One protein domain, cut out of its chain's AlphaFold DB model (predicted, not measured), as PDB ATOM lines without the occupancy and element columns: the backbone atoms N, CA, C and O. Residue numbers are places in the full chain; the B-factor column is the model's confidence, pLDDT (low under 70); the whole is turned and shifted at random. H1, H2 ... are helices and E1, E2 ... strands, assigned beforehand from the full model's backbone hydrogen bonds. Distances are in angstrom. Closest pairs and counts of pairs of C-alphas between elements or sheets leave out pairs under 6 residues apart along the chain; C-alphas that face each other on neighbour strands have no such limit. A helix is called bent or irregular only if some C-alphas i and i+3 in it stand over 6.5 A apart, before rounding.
ATOM      1  N   LEU A   8     -31.469  15.694 -27.413       98.75
ATOM      2  CA  LEU A   8     -30.525  16.797 -27.254       98.75
ATOM      3  C   LEU A   8     -30.991  17.686 -26.092       98.75
ATOM      4  O   LEU A   8     -31.626  18.723 -26.288       98.75
ATOM      5  N   TYR A   9     -30.718  17.244 -24.866       98.81
ATOM      6  CA  TYR A   9     -31.112  17.953 -23.658       98.81
ATOM      7  C   TYR A   9     -30.247  19.197 -23.463       98.81
ATOM      8  O   TYR A   9     -29.027  19.100 -23.317       98.81
ATOM      9  N   VAL A  10     -30.886  20.362 -23.419       98.62
ATOM     10  CA  VAL A  10     -30.247  21.650 -23.161       98.62
ATOM     11  C   VAL A  10     -30.673  22.189 -21.799       98.62
ATOM     12  O   VAL A  10     -31.840  22.118 -21.414       98.62
ATOM     13  N   THR A  11     -29.729  22.770 -21.062       97.94
ATOM     14  CA  THR A  11     -30.045  23.466 -19.810       97.94
ATOM     15  C   THR A  11     -30.797  24.779 -20.069       97.94
ATOM     16  O   THR A  11     -30.790  25.323 -21.180       97.94
ATOM     17  N   ASN A  12     -31.477  25.296 -19.039       95.31
ATOM     18  CA  ASN A  12     -32.430  26.407 -19.160       95.31
ATOM     19  C   ASN A  12     -31.865  27.645 -19.871       95.31
ATOM     20  O   ASN A  12     -32.596  28.291 -20.628       95.31
ATOM     21  N   GLU A  13     -30.579  27.960 -19.687       95.19
ATOM     22  CA  GLU A  13     -29.951  29.128 -20.307       95.19
ATOM     23  C   GLU A  13     -29.856  29.033 -21.835       95.19
ATOM     24  O   GLU A  13     -29.745  30.063 -22.488       95.19
ATOM     25  N   LEU A  14     -29.949  27.837 -22.420       97.00
ATOM     26  CA  LEU A  14     -29.887  27.604 -23.869       97.00
ATOM     27  C   LEU A  14     -31.272  27.387 -24.504       97.00
ATOM     28  O   LEU A  14     -31.402  27.383 -25.728       97.00
ATOM     29  N   SER A  15     -32.324  27.251 -23.690       95.94
ATOM     30  CA  SER A  15     -33.685  26.911 -24.142       95.94
ATOM     31  C   SER A  15     -34.307  27.923 -25.115       95.94
ATOM     32  O   SER A  15     -35.194  27.583 -25.896       95.94
ATOM     33  N   HIS A  16     -33.863  29.180 -25.083       94.31
ATOM     34  CA  HIS A  16     -34.357  30.231 -25.970       94.31
ATOM     35  C   HIS A  16     -33.814  30.100 -27.400       94.31
ATOM     36  O   HIS A  16     -34.513  30.468 -28.338       94.31
ATOM     37  N   ILE A  17     -32.610  29.542 -27.566       95.00
ATOM     38  CA  ILE A  17     -31.968  29.354 -28.874       95.00
ATOM     39  C   ILE A  17     -32.699  28.248 -29.643       95.00
ATOM     40  O   ILE A  17     -33.098  28.446 -30.787       95.00
ATOM     41  N   VAL A  18     -32.967  27.115 -28.979       95.38
ATOM     42  CA  VAL A  18     -33.561  25.926 -29.620       95.38
ATOM     43  C   VAL A  18     -34.978  26.151 -30.148       95.38
ATOM     44  O   VAL A  18     -35.387  25.478 -31.087       95.38
ATOM     45  N   LYS A  19     -35.716  27.127 -29.601       93.62
ATOM     46  CA  LYS A  19     -37.062  27.501 -30.080       93.62
ATOM     47  C   LYS A  19     -37.072  28.059 -31.502       93.62
ATOM     48  O   LYS A  19     -38.124  28.051 -32.130       93.62
ATOM     49  N   ASN A  20     -35.921  28.510 -31.995       91.69
ATOM     50  CA  ASN A  20     -35.754  29.032 -33.349       91.69
ATOM     51  C   ASN A  20     -35.230  27.969 -34.336       91.69
ATOM     52  O   ASN A  20     -34.926  28.300 -35.480       91.69
ATOM     53  N   GLY A  21     -35.069  26.716 -33.892       94.50
ATOM     54  CA  GLY A  21     -34.617  25.596 -34.715       94.50
ATOM     55  C   GLY A  21     -35.740  24.895 -35.480       94.50
ATOM     56  O   GLY A  21     -36.918  25.209 -35.330       94.50
ATOM     57  N   PHE A  22     -35.355  23.904 -36.288       96.44
ATOM     58  CA  PHE A  22     -36.293  23.080 -37.066       96.44
ATOM     59  C   PHE A  22     -36.564  21.706 -36.445       96.44
ATOM     60  O   PHE A  22     -37.531  21.046 -36.825       96.44
ATOM     61  N   LEU A  23     -35.718  21.257 -35.509       97.69
ATOM     62  CA  LEU A  23     -35.942  20.002 -34.795       97.69
ATOM     63  C   LEU A  23     -37.128  20.132 -33.826       97.69
ATOM     64  O   LEU A  23     -37.339  21.209 -33.260       97.69
ATOM     65  N   PRO A  24     -37.883  19.043 -33.584       97.88
ATOM     66  CA  PRO A  24     -38.941  19.039 -32.586       97.88
ATOM     67  C   PRO A  24     -38.413  19.410 -31.197       97.88
ATOM     68  O   PRO A  24     -37.236  19.214 -30.880       97.88
ATOM     69  N   ILE A  25     -39.309  19.921 -30.354       98.31
ATOM     70  CA  ILE A  25     -38.976  20.387 -29.010       98.31
ATOM     71  C   ILE A  25     -39.868  19.679 -27.993       98.31
ATOM     72  O   ILE A  25     -41.095  19.748 -28.074       98.31
ATOM     73  N   TRP A  26     -39.242  19.051 -27.005       98.19
ATOM     74  CA  TRP A  26     -39.883  18.421 -25.863       98.19
ATOM     75  C   TRP A  26     -39.654  19.253 -24.599       98.19
ATOM     76  O   TRP A  26     -38.528  19.423 -24.130       98.19
ATOM     77  N   ARG A  27     -40.727  19.808 -24.033       97.69
ATOM     78  CA  ARG A  27     -40.656  20.542 -22.768       97.69
ATOM     79  C   ARG A  27     -40.972  19.605 -21.609       97.69
ATOM     80  O   ARG A  27     -42.082  19.089 -21.546       97.69
ATOM     81  N   LEU A  28     -40.024  19.476 -20.689       96.94
ATOM     82  CA  LEU A  28     -40.161  18.719 -19.452       96.94
ATOM     83  C   LEU A  28     -40.618  19.648 -18.315       96.94
ATOM     84  O   LEU A  28     -40.130  20.776 -18.183       96.94
ATOM     85  N   THR A  29     -41.572  19.199 -17.508       93.88
ATOM     86  CA  THR A  29     -42.080  19.892 -16.319       93.88
ATOM     87  C   THR A  29     -41.314  19.511 -15.058       93.88
ATOM     88  O   THR A  29     -41.233  20.336 -14.153       93.88
ATOM     89  N   GLY A  30     -40.723  18.313 -15.008       92.06
ATOM     90  CA  GLY A  30     -40.077  17.754 -13.819       92.06
ATOM     91  C   GLY A  30     -40.987  16.820 -13.019       92.06
ATOM     92  O   GLY A  30     -40.500  16.095 -12.153       92.06
ATOM     93  N   ASP A  31     -42.281  16.749 -13.344       94.88
ATOM     94  CA  ASP A  31     -43.287  15.925 -12.656       94.88
ATOM     95  C   ASP A  31     -43.634  14.631 -13.413       94.88
ATOM     96  O   ASP A  31     -44.383  13.802 -12.908       94.88
ATOM     97  N   GLU A  32     -43.006  14.380 -14.565       95.94
ATOM     98  CA  GLU A  32     -43.270  13.208 -15.410       95.94
ATOM     99  C   GLU A  32     -43.071  11.885 -14.666       95.94
ATOM    100  O   GLU A  32     -42.092  11.701 -13.942       95.94
ATOM    101  N   SER A  33     -43.946  10.910 -14.879       94.38
ATOM    102  CA  SER A  33     -43.649   9.528 -14.518       94.38
ATOM    103  C   SER A  33     -42.679   8.897 -15.527       94.38
ATOM    104  O   SER A  33     -42.429   9.424 -16.613       94.38
ATOM    105  N   LEU A  34     -42.135   7.723 -15.192       90.25
ATOM    106  CA  LEU A  34     -41.235   7.006 -16.104       90.25
ATOM    107  C   LEU A  34     -41.968   6.584 -17.390       90.25
ATOM    108  O   LEU A  34     -41.383   6.591 -18.472       90.25
ATOM    109  N   ASN A  35     -43.260   6.260 -17.273       95.25
ATOM    110  CA  ASN A  35     -44.102   5.910 -18.413       95.25
ATOM    111  C   ASN A  35     -44.395   7.126 -19.297       95.25
ATOM    112  O   ASN A  35     -44.397   6.979 -20.517       95.25
ATOM    113  N   ASP A  36     -44.574   8.314 -18.709       96.88
ATOM    114  CA  ASP A  36     -44.779   9.547 -19.479       96.88
ATOM    115  C   ASP A  36     -43.551   9.849 -20.337       96.88
ATOM    116  O   ASP A  36     -43.681  10.081 -21.539       96.88
ATOM    117  N   LEU A  37     -42.344   9.737 -19.766       95.88
ATOM    118  CA  LEU A  37     -41.108   9.893 -20.538       95.88
ATOM    119  C   LEU A  37     -41.015   8.900 -21.698       95.88
ATOM    120  O   LEU A  37     -40.524   9.249 -22.770       95.88
ATOM    121  N   TRP A  38     -41.438   7.653 -21.494       96.06
ATOM    122  CA  TRP A  38     -41.366   6.622 -22.528       96.06
ATOM    123  C   TRP A  38     -42.357   6.879 -23.667       96.06
ATOM    124  O   TRP A  38     -41.966   6.843 -24.835       96.06
ATOM    125  N   LEU A  39     -43.611   7.189 -23.329       95.75
ATOM    126  CA  LEU A  39     -44.664   7.470 -24.303       95.75
ATOM    127  C   LEU A  39     -44.377   8.743 -25.101       95.75
ATOM    128  O   LEU A  39     -44.512   8.730 -26.323       95.75
ATOM    129  N   GLU A  40     -43.962   9.823 -24.435       96.62
ATOM    130  CA  GLU A  40     -43.653  11.088 -25.107       96.62
ATOM    131  C   GLU A  40     -42.405  10.968 -25.982       96.62
ATOM    132  O   GLU A  40     -42.445  11.342 -27.154       96.62
ATOM    133  N   ASN A  41     -41.321  10.367 -25.475       97.31
ATOM    134  CA  ASN A  41     -40.105  10.193 -26.270       97.31
ATOM    135  C   ASN A  41     -40.341   9.302 -27.504       97.31
ATOM    136  O   ASN A  41     -39.743   9.524 -28.555       97.31
ATOM    137  N   GLY A  42     -41.245   8.321 -27.403       94.88
ATOM    138  CA  GLY A  42     -41.615   7.428 -28.504       94.88
ATOM    139  C   GLY A  42     -42.345   8.103 -29.673       94.88
ATOM    140  O   GLY A  42     -42.502   7.473 -30.719       94.88
ATOM    141  N   LYS A  43     -42.782   9.363 -29.529       96.00
ATOM    142  CA  LYS A  43     -43.423  10.135 -30.609       96.00
ATOM    143  C   LYS A  43     -42.421  10.723 -31.602       96.00
ATOM    144  O   LYS A  43     -42.810  11.066 -32.717       96.00
ATOM    145  N   TYR A  44     -41.158  10.875 -31.209       96.38
ATOM    146  CA  TYR A  44     -40.137  11.501 -32.043       96.38
ATOM    147  C   TYR A  44     -39.473  10.465 -32.956       96.38
ATOM    148  O   TYR A  44     -39.055   9.404 -32.507       96.38
ATOM    149  N   ALA A  45     -39.395  10.779 -34.252       94.19
ATOM    150  CA  ALA A  45     -38.753   9.939 -35.270       94.19
ATOM    151  C   ALA A  45     -37.373  10.471 -35.711       94.19
ATOM    152  O   ALA A  45     -36.718   9.877 -36.566       94.19
ATOM    153  N   THR A  46     -36.953  11.609 -35.159       95.75
ATOM    154  CA  THR A  46     -35.667  12.272 -35.399       95.75
ATOM    155  C   THR A  46     -35.072  12.698 -34.064       95.75
ATOM    156  O   THR A  46     -35.757  12.666 -33.040       95.75
ATOM    157  N   ASP A  47     -33.826  13.172 -34.074       97.56
ATOM    158  CA  ASP A  47     -33.277  13.881 -32.918       97.56
ATOM    159  C   ASP A  47     -34.214  15.028 -32.491       97.56
ATOM    160  O   ASP A  47     -34.841  15.686 -33.329       97.56
ATOM    161  N   VAL A  48     -34.322  15.239 -31.181       98.38
ATOM    162  CA  VAL A  48     -35.274  16.168 -30.554       98.38
ATOM    163  C   VAL A  48     -34.547  17.022 -29.525       98.38
ATOM    164  O   VAL A  48     -33.728  16.508 -28.765       98.38
ATOM    165  N   TYR A  49     -34.841  18.318 -29.465       98.75
ATOM    166  CA  TYR A  49     -34.380  19.149 -28.355       98.75
ATOM    167  C   TYR A  49     -35.264  18.942 -27.136       98.75
ATOM    168  O   TYR A  49     -36.485  18.956 -27.255       98.75
ATOM    169  N   ALA A  50     -34.668  18.828 -25.952       98.62
ATOM    170  CA  ALA A  50     -35.419  18.818 -24.701       98.62
ATOM    171  C   ALA A  50     -34.875  19.843 -23.710       98.62
ATOM    172  O   ALA A  50     -33.675  20.099 -23.676       98.62
ATOM    173  N   TYR A  51     -35.745  20.426 -22.891       98.38
ATOM    174  CA  TYR A  51     -35.351  21.278 -21.764       98.38
ATOM    175  C   TYR A  51     -36.373  21.163 -20.632       98.38
ATOM    176  O   TYR A  51     -37.510  20.758 -20.864       98.38
ATOM    177  N   GLY A  52     -35.979  21.555 -19.421       97.75
ATOM    178  CA  GLY A  52     -36.778  21.402 -18.200       97.75
ATOM    179  C   GLY A  52     -36.035  20.598 -17.136       97.75
ATOM    180  O   GLY A  52     -34.872  20.241 -17.334       97.75
ATOM    181  N   ASP A  53     -36.671  20.346 -15.995       97.50
ATOM    182  CA  ASP A  53     -36.019  19.632 -14.896       97.50
ATOM    183  C   ASP A  53     -35.941  18.117 -15.159       97.50
ATOM    184  O   ASP A  53     -36.920  17.478 -15.536       97.50
ATOM    185  N   VAL A  54     -34.753  17.546 -14.951       97.94
ATOM    186  CA  VAL A  54     -34.463  16.103 -15.052       97.94
ATOM    187  C   VAL A  54     -33.767  15.562 -13.802       97.94
ATOM    188  O   VAL A  54     -33.316  14.416 -13.790       97.94
ATOM    189  N   SER A  55     -33.673  16.371 -12.745       97.06
ATOM    190  CA  SER A  55     -32.891  16.089 -11.537       97.06
ATOM    191  C   SER A  55     -33.323  14.819 -10.802       97.06
ATOM    192  O   SER A  55     -32.500  14.188 -10.145       97.06
ATOM    193  N   LYS A  56     -34.585  14.396 -10.947       97.12
ATOM    194  CA  LYS A  56     -35.120  13.170 -10.334       97.12
ATOM    195  C   LYS A  56     -34.737  11.871 -11.049       97.12
ATOM    196  O   LYS A  56     -35.018  10.789 -10.536       97.12
ATOM    197  N   TRP A  57     -34.107  11.954 -12.218       98.25
ATOM    198  CA  TRP A  57     -33.754  10.789 -13.025       98.25
ATOM    199  C   TRP A  57     -32.281  10.431 -12.889       98.25
ATOM    200  O   TRP A  57     -31.409  11.293 -12.804       98.25
ATOM    201  N   THR A  58     -31.993   9.132 -12.889       98.44
ATOM    202  CA  THR A  58     -30.616   8.622 -12.900       98.44
ATOM    203  C   THR A  58     -30.018   8.688 -14.306       98.44
ATOM    204  O   THR A  58     -30.735   8.593 -15.307       98.44
ATOM    205  N   ILE A  59     -28.690   8.761 -14.413       98.31
ATOM    206  CA  ILE A  59     -28.004   8.804 -15.712       98.31
ATOM    207  C   ILE A  59     -28.336   7.598 -16.595       98.31
ATOM    208  O   ILE A  59     -28.536   7.756 -17.795       98.31
ATOM    209  N   ARG A  60     -28.454   6.392 -16.021       98.06
ATOM    210  CA  ARG A  60     -28.769   5.178 -16.794       98.06
ATOM    211  C   ARG A  60     -30.175   5.224 -17.384       98.06
ATOM    212  O   ARG A  60     -30.358   4.768 -18.508       98.06
ATOM    213  N   GLN A  61     -31.142   5.793 -16.660       98.00
ATOM    214  CA  GLN A  61     -32.482   6.027 -17.202       98.00
ATOM    215  C   GLN A  61     -32.398   7.002 -18.378       98.00
ATOM    216  O   GLN A  61     -32.793   6.652 -19.485       98.00
ATOM    217  N   LEU A  62     -31.789   8.174 -18.183       98.44
ATOM    218  CA  LEU A  62     -31.705   9.202 -19.224       98.44
ATOM    219  C   LEU A  62     -30.932   8.728 -20.467       98.44
ATOM    220  O   LEU A  62     -31.369   8.955 -21.594       98.44
ATOM    221  N   ARG A  63     -29.834   7.984 -20.300       98.06
ATOM    222  CA  ARG A  63     -29.122   7.346 -21.423       98.06
ATOM    223  C   ARG A  63     -29.968   6.290 -22.129       98.06
ATOM    224  O   ARG A  63     -29.922   6.220 -23.352       98.06
ATOM    225  N   GLY A  64     -30.780   5.522 -21.402       97.12
ATOM    226  CA  GLY A  64     -31.767   4.608 -21.991       97.12
ATOM    227  C   GLY A  64     -32.801   5.320 -22.871       97.12
ATOM    228  O   GLY A  64     -33.226   4.762 -23.875       97.12
ATOM    229  N   HIS A  65     -33.128   6.576 -22.555       97.50
ATOM    230  CA  HIS A  65     -33.964   7.452 -23.386       97.50
ATOM    231  C   HIS A  65     -33.184   8.215 -24.477       97.50
ATOM    232  O   HIS A  65     -33.772   9.029 -25.185       97.50
ATOM    233  N   GLY A  66     -31.876   7.979 -24.628       97.56
ATOM    234  CA  GLY A  66     -31.052   8.610 -25.663       97.56
ATOM    235  C   GLY A  66     -30.584  10.031 -25.336       97.56
ATOM    236  O   GLY A  66     -30.240  10.777 -26.251       97.56
ATOM    237  N   PHE A  67     -30.570  10.439 -24.063       98.50
ATOM    238  CA  PHE A  67     -30.173  11.798 -23.680       98.50
ATOM    239  C   PHE A  67     -28.701  12.086 -23.986       98.50
ATOM    240  O   PHE A  67     -27.825  11.282 -23.665       98.50
ATOM    241  N   ILE A  68     -28.442  13.278 -24.524       98.75
ATOM    242  CA  ILE A  68     -27.135  13.935 -24.636       98.75
ATOM    243  C   ILE A  68     -27.239  15.282 -23.924       98.75
ATOM    244  O   ILE A  68     -28.119  16.081 -24.234       98.75
ATOM    245  N   PHE A  69     -26.332  15.539 -22.986       98.69
ATOM    246  CA  PHE A  69     -26.376  16.719 -22.128       98.69
ATOM    247  C   PHE A  69     -25.574  17.879 -22.719       98.69
ATOM    248  O   PHE A  69     -24.361  17.773 -22.912       98.69
ATOM    249  N   ILE A  70     -26.245  19.002 -22.966       98.75
ATOM    250  CA  ILE A  70     -25.697  20.187 -23.628       98.75
ATOM    251  C   ILE A  70     -25.885  21.398 -22.708       98.75
ATOM    252  O   ILE A  70     -26.993  21.707 -22.274       98.75
ATOM    253  N   SER A  71     -24.799  22.095 -22.385       98.50
ATOM    254  CA  SER A  71     -24.846  23.237 -21.464       98.50
ATOM    255  C   SER A  71     -23.655  24.166 -21.653       98.50
ATOM    256  O   SER A  71     -22.626  23.771 -22.195       98.50
ATOM    257  N   THR A  72     -23.750  25.398 -21.157       97.81
ATOM    258  CA  THR A  72     -22.567  26.257 -20.969       97.81
ATOM    259  C   THR A  72     -21.788  25.898 -19.693       97.81
ATOM    260  O   THR A  72     -20.574  26.143 -19.580       97.81
ATOM    261  N   HIS A  73     -22.477  25.279 -18.731       96.62
ATOM    262  CA  HIS A  73     -21.929  24.820 -17.463       96.62
ATOM    263  C   HIS A  73     -21.073  23.559 -17.639       96.62
ATOM    264  O   HIS A  73     -21.023  22.945 -18.705       96.62
ATOM    265  N   LYS A  74     -20.326  23.196 -16.590       97.19
ATOM    266  CA  LYS A  74     -19.463  22.005 -16.611       97.19
ATOM    267  C   LYS A  74     -20.252  20.717 -16.362       97.19
ATOM    268  O   LYS A  74     -19.877  19.672 -16.884       97.19
ATOM    269  N   ASN A  75     -21.291  20.784 -15.540       96.88
ATOM    270  CA  ASN A  75     -22.013  19.623 -15.043       96.88
ATOM    271  C   ASN A  75     -23.511  19.908 -14.869       96.88
ATOM    272  O   ASN A  75     -23.935  21.063 -14.869       96.88
ATOM    273  N   ILE A  76     -24.290  18.834 -14.747       96.94
ATOM    274  CA  ILE A  76     -25.734  18.841 -14.489       96.94
ATOM    275  C   ILE A  76     -26.011  17.882 -13.329       96.94
ATOM    276  O   ILE A  76     -25.477  16.772 -13.287       96.94
ATOM    277  N   GLN A  77     -26.833  18.321 -12.379       97.75
ATOM    278  CA  GLN A  77     -27.264  17.493 -11.256       97.75
ATOM    279  C   GLN A  77     -28.325  16.492 -11.724       97.75
ATOM    280  O   GLN A  77     -29.365  16.894 -12.240       97.75
ATOM    281  N   LEU A  78     -28.066  15.205 -11.507       98.25
ATOM    282  CA  LEU A  78     -29.013  14.107 -11.700       98.25
ATOM    283  C   LEU A  78     -29.291  13.420 -10.356       98.25
ATOM    284  O   LEU A  78     -28.662  13.754  -9.347       98.25
ATOM    285  N   ALA A  79     -30.190  12.436 -10.330       97.88
ATOM    286  CA  ALA A  79     -30.559  11.768  -9.081       97.88
ATOM    287  C   ALA A  79     -29.437  10.890  -8.514       97.88
ATOM    288  O   ALA A  79     -29.388  10.668  -7.307       97.88
ATOM    289  N   ASP A  80     -28.551  10.367  -9.369       97.00
ATOM    290  CA  ASP A  80     -27.498   9.439  -8.948       97.00
ATOM    291  C   ASP A  80     -26.076   9.997  -9.026       97.00
ATOM    292  O   ASP A  80     -25.215   9.515  -8.291       97.00
ATOM    293  N   ILE A  81     -25.806  10.980  -9.891       97.44
ATOM    294  CA  ILE A  81     -24.483  11.600 -10.042       97.44
ATOM    295  C   ILE A  81     -24.578  13.083 -10.425       97.44
ATOM    296  O   ILE A  81     -25.589  13.561 -10.937       97.44
ATOM    297  N   ILE A  82     -23.467  13.798 -10.247       97.94
ATOM    298  CA  ILE A  82     -23.228  15.095 -10.887       97.94
ATOM    299  C   ILE A  82     -22.575  14.811 -12.241       97.94
ATOM    300  O   ILE A  82     -21.367  14.589 -12.316       97.94
ATOM    301  N   LYS A  83     -23.381  14.764 -13.303       98.12
ATOM    302  CA  LYS A  83     -22.940  14.363 -14.642       98.12
ATOM    303  C   LYS A  83     -22.129  15.474 -15.296       98.12
ATOM    304  O   LYS A  83     -22.597  16.608 -15.391       98.12
ATOM    305  N   THR A  84     -20.947  15.154 -15.805       98.31
ATOM    306  CA  THR A  84     -20.178  16.043 -16.678       98.31
ATOM    307  C   THR A  84     -20.937  16.241 -17.986       98.31
ATOM    308  O   THR A  84     -21.390  15.284 -18.605       98.31
ATOM    309  N   VAL A  85     -21.088  17.487 -18.420       97.88
ATOM    310  CA  VAL A  85     -21.802  17.830 -19.656       97.88
ATOM    311  C   VAL A  85     -21.098  17.206 -20.865       97.88
ATOM    312  O   VAL A  85     -19.882  17.336 -21.012       97.88
ATOM    313  N   ASP A  86     -21.862  16.562 -21.749       98.12
ATOM    314  CA  ASP A  86     -21.328  15.898 -22.944       98.12
ATOM    315  C   ASP A  86     -20.868  16.917 -23.995       98.12
ATOM    316  O   ASP A  86     -19.801  16.785 -24.607       98.12
ATOM    317  N   VAL A  87     -21.671  17.969 -24.188       98.38
ATOM    318  CA  VAL A  87     -21.395  19.066 -25.118       98.38
ATOM    319  C   VAL A  87     -21.393  20.389 -24.372       98.38
ATOM    320  O   VAL A  87     -22.435  20.987 -24.096       98.38
ATOM    321  N   ARG A  88     -20.191  20.867 -24.055       98.19
ATOM    322  CA  ARG A  88     -20.022  22.178 -23.441       98.19
ATOM    323  C   ARG A  88     -20.004  23.272 -24.503       98.19
ATOM    324  O   ARG A  88     -19.059  23.359 -25.282       98.19
ATOM    325  N   ILE A  89     -21.023  24.120 -24.489       98.00
ATOM    326  CA  ILE A  89     -21.201  25.216 -25.438       98.00
ATOM    327  C   ILE A  89     -20.358  26.421 -25.000       98.00
ATOM    328  O   ILE A  89     -20.492  26.880 -23.858       98.00
ATOM    329  N   PRO A  90     -19.482  26.958 -25.870       96.88
ATOM    330  CA  PRO A  90     -18.745  28.179 -25.575       96.88
ATOM    331  C   PRO A  90     -19.688  29.355 -25.316       96.88
ATOM    332  O   PRO A  90     -20.705  29.521 -25.990       96.88
ATOM    333  N   ARG A  91     -19.321  30.226 -24.368       93.44
ATOM    334  CA  ARG A  91     -20.133  31.406 -24.020       93.44
ATOM    335  C   ARG A  91     -20.375  32.328 -25.214       93.44
ATOM    336  O   ARG A  91     -21.431  32.937 -25.289       93.44
ATOM    337  N   GLU A  92     -19.410  32.433 -26.123       94.75
ATOM    338  CA  GLU A  92     -19.514  33.255 -27.335       94.75
ATOM    339  C   GLU A  92     -20.596  32.727 -28.284       94.75
ATOM    340  O   GLU A  92     -21.433  33.502 -28.736       94.75
ATOM    341  N   VAL A  93     -20.649  31.405 -28.486       94.31
ATOM    342  CA  VAL A  93     -21.677  30.737 -29.302       94.31
ATOM    343  C   VAL A  93     -23.061  30.863 -28.662       94.31
ATOM    344  O   VAL A  93     -24.041  31.117 -29.349       94.31
ATOM    345  N   ALA A  94     -23.163  30.734 -27.336       92.88
ATOM    346  CA  ALA A  94     -24.441  30.922 -26.647       92.88
ATOM    347  C   ALA A  94     -24.943  32.377 -26.736       92.88
ATOM    348  O   ALA A  94     -26.134  32.617 -26.913       92.88
ATOM    349  N   LYS A  95     -24.036  33.359 -26.628       92.75
ATOM    350  CA  LYS A  95     -24.373  34.790 -26.686       92.75
ATOM    351  C   LYS A  95     -24.765  35.268 -28.080       92.75
ATOM    352  O   LYS A  95     -25.552  36.204 -28.167       92.75
ATOM    353  N   SER A  96     -24.223  34.670 -29.142       92.88
ATOM    354  CA  SER A  96     -24.582  35.054 -30.512       92.88
ATOM    355  C   SER A  96     -26.023  34.685 -30.873       92.88
ATOM    356  O   SER A  96     -26.547  35.229 -31.839       92.88
ATOM    357  N   GLN A  97     -26.651  33.774 -30.113       92.75
ATOM    358  CA  GLN A  97     -27.981  33.214 -30.388       92.75
ATOM    359  C   GLN A  97     -28.108  32.609 -31.799       92.75
ATOM    360  O   GLN A  97     -29.211  32.436 -32.316       92.75
ATOM    361  N   ASP A  98     -26.979  32.262 -32.421       95.56
ATOM    362  CA  ASP A  98     -26.939  31.668 -33.751       95.56
ATOM    363  C   ASP A  98     -27.219  30.164 -33.660       95.56
ATOM    364  O   ASP A  98     -26.373  29.370 -33.236       95.56
ATOM    365  N   MET A  99     -28.420  29.775 -34.099       96.88
ATOM    366  CA  MET A  99     -28.867  28.383 -34.106       96.88
ATOM    367  C   MET A  99     -27.962  27.479 -34.954       96.88
ATOM    368  O   MET A  99     -27.677  26.351 -34.558       96.88
ATOM    369  N   LYS A 100     -27.441  27.967 -36.088       97.06
ATOM    370  CA  LYS A 100     -26.573  27.159 -36.957       97.06
ATOM    371  C   LYS A 100     -25.218  26.926 -36.307       97.06
ATOM    372  O   LYS A 100     -24.700  25.811 -36.333       97.06
ATOM    373  N   ALA A 101     -24.628  27.963 -35.715       96.69
ATOM    374  CA  ALA A 101     -23.374  27.820 -34.977       96.69
ATOM    375  C   ALA A 101     -23.529  26.858 -33.787       96.69
ATOM    376  O   ALA A 101     -22.643  26.037 -33.540       96.69
ATOM    377  N   PHE A 102     -24.670  26.923 -33.098       97.56
ATOM    378  CA  PHE A 102     -25.027  26.028 -32.002       97.56
ATOM    379  C   PHE A 102     -25.140  24.559 -32.448       97.56
ATOM    380  O   PHE A 102     -24.494  23.688 -31.861       97.56
ATOM    381  N   GLU A 103     -25.882  24.275 -33.524       97.94
ATOM    382  CA  GLU A 103     -26.008  22.926 -34.100       97.94
ATOM    383  C   GLU A 103     -24.671  22.378 -34.603       97.94
ATOM    384  O   GLU A 103     -24.332  21.222 -34.343       97.94
ATOM    385  N   ASN A 104     -23.864  23.222 -35.252       97.06
ATOM    386  CA  ASN A 104     -22.529  22.848 -35.713       97.06
ATOM    387  C   ASN A 104     -21.616  22.439 -34.549       97.06
ATOM    388  O   ASN A 104     -20.857  21.475 -34.670       97.06
ATOM    389  N   GLU A 105     -21.684  23.135 -33.412       97.69
ATOM    390  CA  GLU A 105     -20.887  22.783 -32.233       97.69
ATOM    391  C   GLU A 105     -21.323  21.442 -31.625       97.69
ATOM    392  O   GLU A 105     -20.474  20.607 -31.286       97.69
ATOM    393  N   ILE A 106     -22.636  21.181 -31.576       97.81
ATOM    394  CA  ILE A 106     -23.179  19.874 -31.182       97.81
ATOM    395  C   ILE A 106     -22.681  18.783 -32.138       97.81
ATOM    396  O   ILE A 106     -22.167  17.762 -31.679       97.81
ATOM    397  N   GLY A 107     -22.775  19.001 -33.452       96.31
ATOM    398  CA  GLY A 107     -22.331  18.054 -34.477       96.31
ATOM    399  C   GLY A 107     -20.850  17.689 -34.342       96.31
ATOM    400  O   GLY A 107     -20.507  16.509 -34.226       96.31
ATOM    401  N   ARG A 108     -19.966  18.693 -34.245       96.06
ATOM    402  CA  ARG A 108     -18.518  18.480 -34.050       96.06
ATOM    403  C   ARG A 108     -18.224  17.669 -32.794       96.06
ATOM    404  O   ARG A 108     -17.394  16.756 -32.822       96.06
ATOM    405  N   ARG A 109     -18.889  17.981 -31.675       97.00
ATOM    406  CA  ARG A 109     -18.682  17.242 -30.425       97.00
ATOM    407  C   ARG A 109     -19.250  15.826 -30.497       97.00
ATOM    408  O   ARG A 109     -18.594  14.919 -29.994       97.00
ATOM    409  N   ARG A 110     -20.392  15.606 -31.160       96.06
ATOM    410  CA  ARG A 110     -20.979  14.268 -31.378       96.06
ATOM    411  C   ARG A 110     -20.062  13.349 -32.171       96.06
ATOM    412  O   ARG A 110     -19.898  12.200 -31.772       96.06
ATOM    413  N   ILE A 111     -19.387  13.856 -33.203       94.44
ATOM    414  CA  ILE A 111     -18.361  13.082 -33.922       94.44
ATOM    415  C   ILE A 111     -17.241  12.660 -32.958       94.44
ATOM    416  O   ILE A 111     -16.859  11.494 -32.929       94.44
ATOM    417  N   ARG A 112     -16.770  13.567 -32.089       94.06
ATOM    418  CA  ARG A 112     -15.741  13.243 -31.079       94.06
ATOM    419  C   ARG A 112     -16.218  12.249 -30.013       94.06
ATOM    420  O   ARG A 112     -15.401  11.492 -29.500       94.06
ATOM    421  N   MET A 113     -17.511  12.225 -29.686       96.06
ATOM    422  CA  MET A 113     -18.083  11.276 -28.720       96.06
ATOM    423  C   MET A 113     -18.070   9.825 -29.217       96.06
ATOM    424  O   MET A 113     -18.028   8.916 -28.388       96.06
ATOM    425  N   ARG A 114     -18.013   9.592 -30.539       95.38
ATOM    426  CA  ARG A 114     -17.847   8.245 -31.120       95.38
ATOM    427  C   ARG A 114     -16.625   7.526 -30.541       95.38
ATOM    428  O   ARG A 114     -16.704   6.341 -30.233       95.38
ATOM    429  N   LYS A 115     -15.533   8.268 -30.306       94.69
ATOM    430  CA  LYS A 115     -14.323   7.737 -29.669       94.69
ATOM    431  C   LYS A 115     -14.616   7.185 -28.272       94.69
ATOM    432  O   LYS A 115     -14.250   6.058 -27.990       94.69
TER     433      LYS A 115
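What this domain is: This is residues 8 to 115 of the 488 residues of an uncharacterized protein of Ancylobacter aquaticus (UniProt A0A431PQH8). At the middle is a small, twisted sheet of four short parallel strands in the order E2 E3 E1 E4, with H1 over one face and the other helices set around it. Beside E4 are the small hairpin E5 and E6 and the long last helix H5, which makes a corner with H4. The printed part has 108 residues, with elements in the order E1 H1 E2 H2 E3 H3 E4 E5 E6 H4 H5, and its class is mixed, helices and strands. It is compact and rounded, with a radius of gyration of the C-alphas of 13.3 A and spans of 36 by 28 by 26 A.

Where its parts are: E1, residues 8 to 10, begins at C-alpha 8 (-30.525, 16.797, -27.254). H1 is residues 12 to 18, 10.5 A long and irregular: C-alphas 13 and 16 are 7.3 A apart. E2 is residues 25 to 27, H2 residues 34 to 41 with 10.7 A, E3 residues 48 to 51 with 10.2 A, and H3 residues 59 to 64. E4, residues 67 to 71, measures 12.8 A and ends at C-alpha 71 (-24.846, 23.237, -21.464). E5 is residues 75 to 77, E6 residues 82 to 84 and H4 residues 91 to 96. H5, residues 99 to 115, measures 25.6 A and ends at C-alpha 115 (-14.323, 7.737, -29.669).

How they stand to each other: E1 is parallel to E4 at 35 degrees, with N 9 and O 68 2.9 A apart, and to E3 at 24 degrees, with N 10 and O 50 2.8 A apart. E2 and E3 are parallel at 28 degrees, with N 26 and O 49 2.8 A apart. E2, H2, E3 is a strand-helix-strand unit, a helix between parallel neighbour strands; E1, H1, E2 and E3, H3, E4 are split units, with another strand between their two; the three crossovers are right-handed. H1 is on the sheet at a height of 6.8 A, along the strands and only just over E3, with 3 C-alphas falling on it; the closest C-alphas of H1 and E3 are those of Ser 15 and Tyr 51, 6.3 A apart. H3 only grazes the sheet, with residues 59 to 63. H2 touches no helix and is not on the sheet, but only just, with 4 pairs of C-alphas within 10 A. The hairpin E5 and E6 is antiparallel, with N 76 and O 83 2.9 A apart. H4 and H5 touch only at the corner, and only just, with 3 pairs of C-alphas within 8 A, the closest being Val 93 and Phe 102 at 6.4 A. The closest C-alphas of H5 and E4 are those of Ile 106 and Ile 70, 8.0 A apart. Every O i to N i+4 pair is within hydrogen-bond range in H2, H3 and H4, against 12 of 13 in H5 and 0 of 3 in H1, where 2 of 4 O i to N i+3 pairs are.

The domain as a whole: The C-alphas farthest apart, those of Asn 35 and Glu 92, are 37.8 A apart. The printed part has no cut and no long link. Its mean pLDDT is 96.6, and no printed residue is under 70.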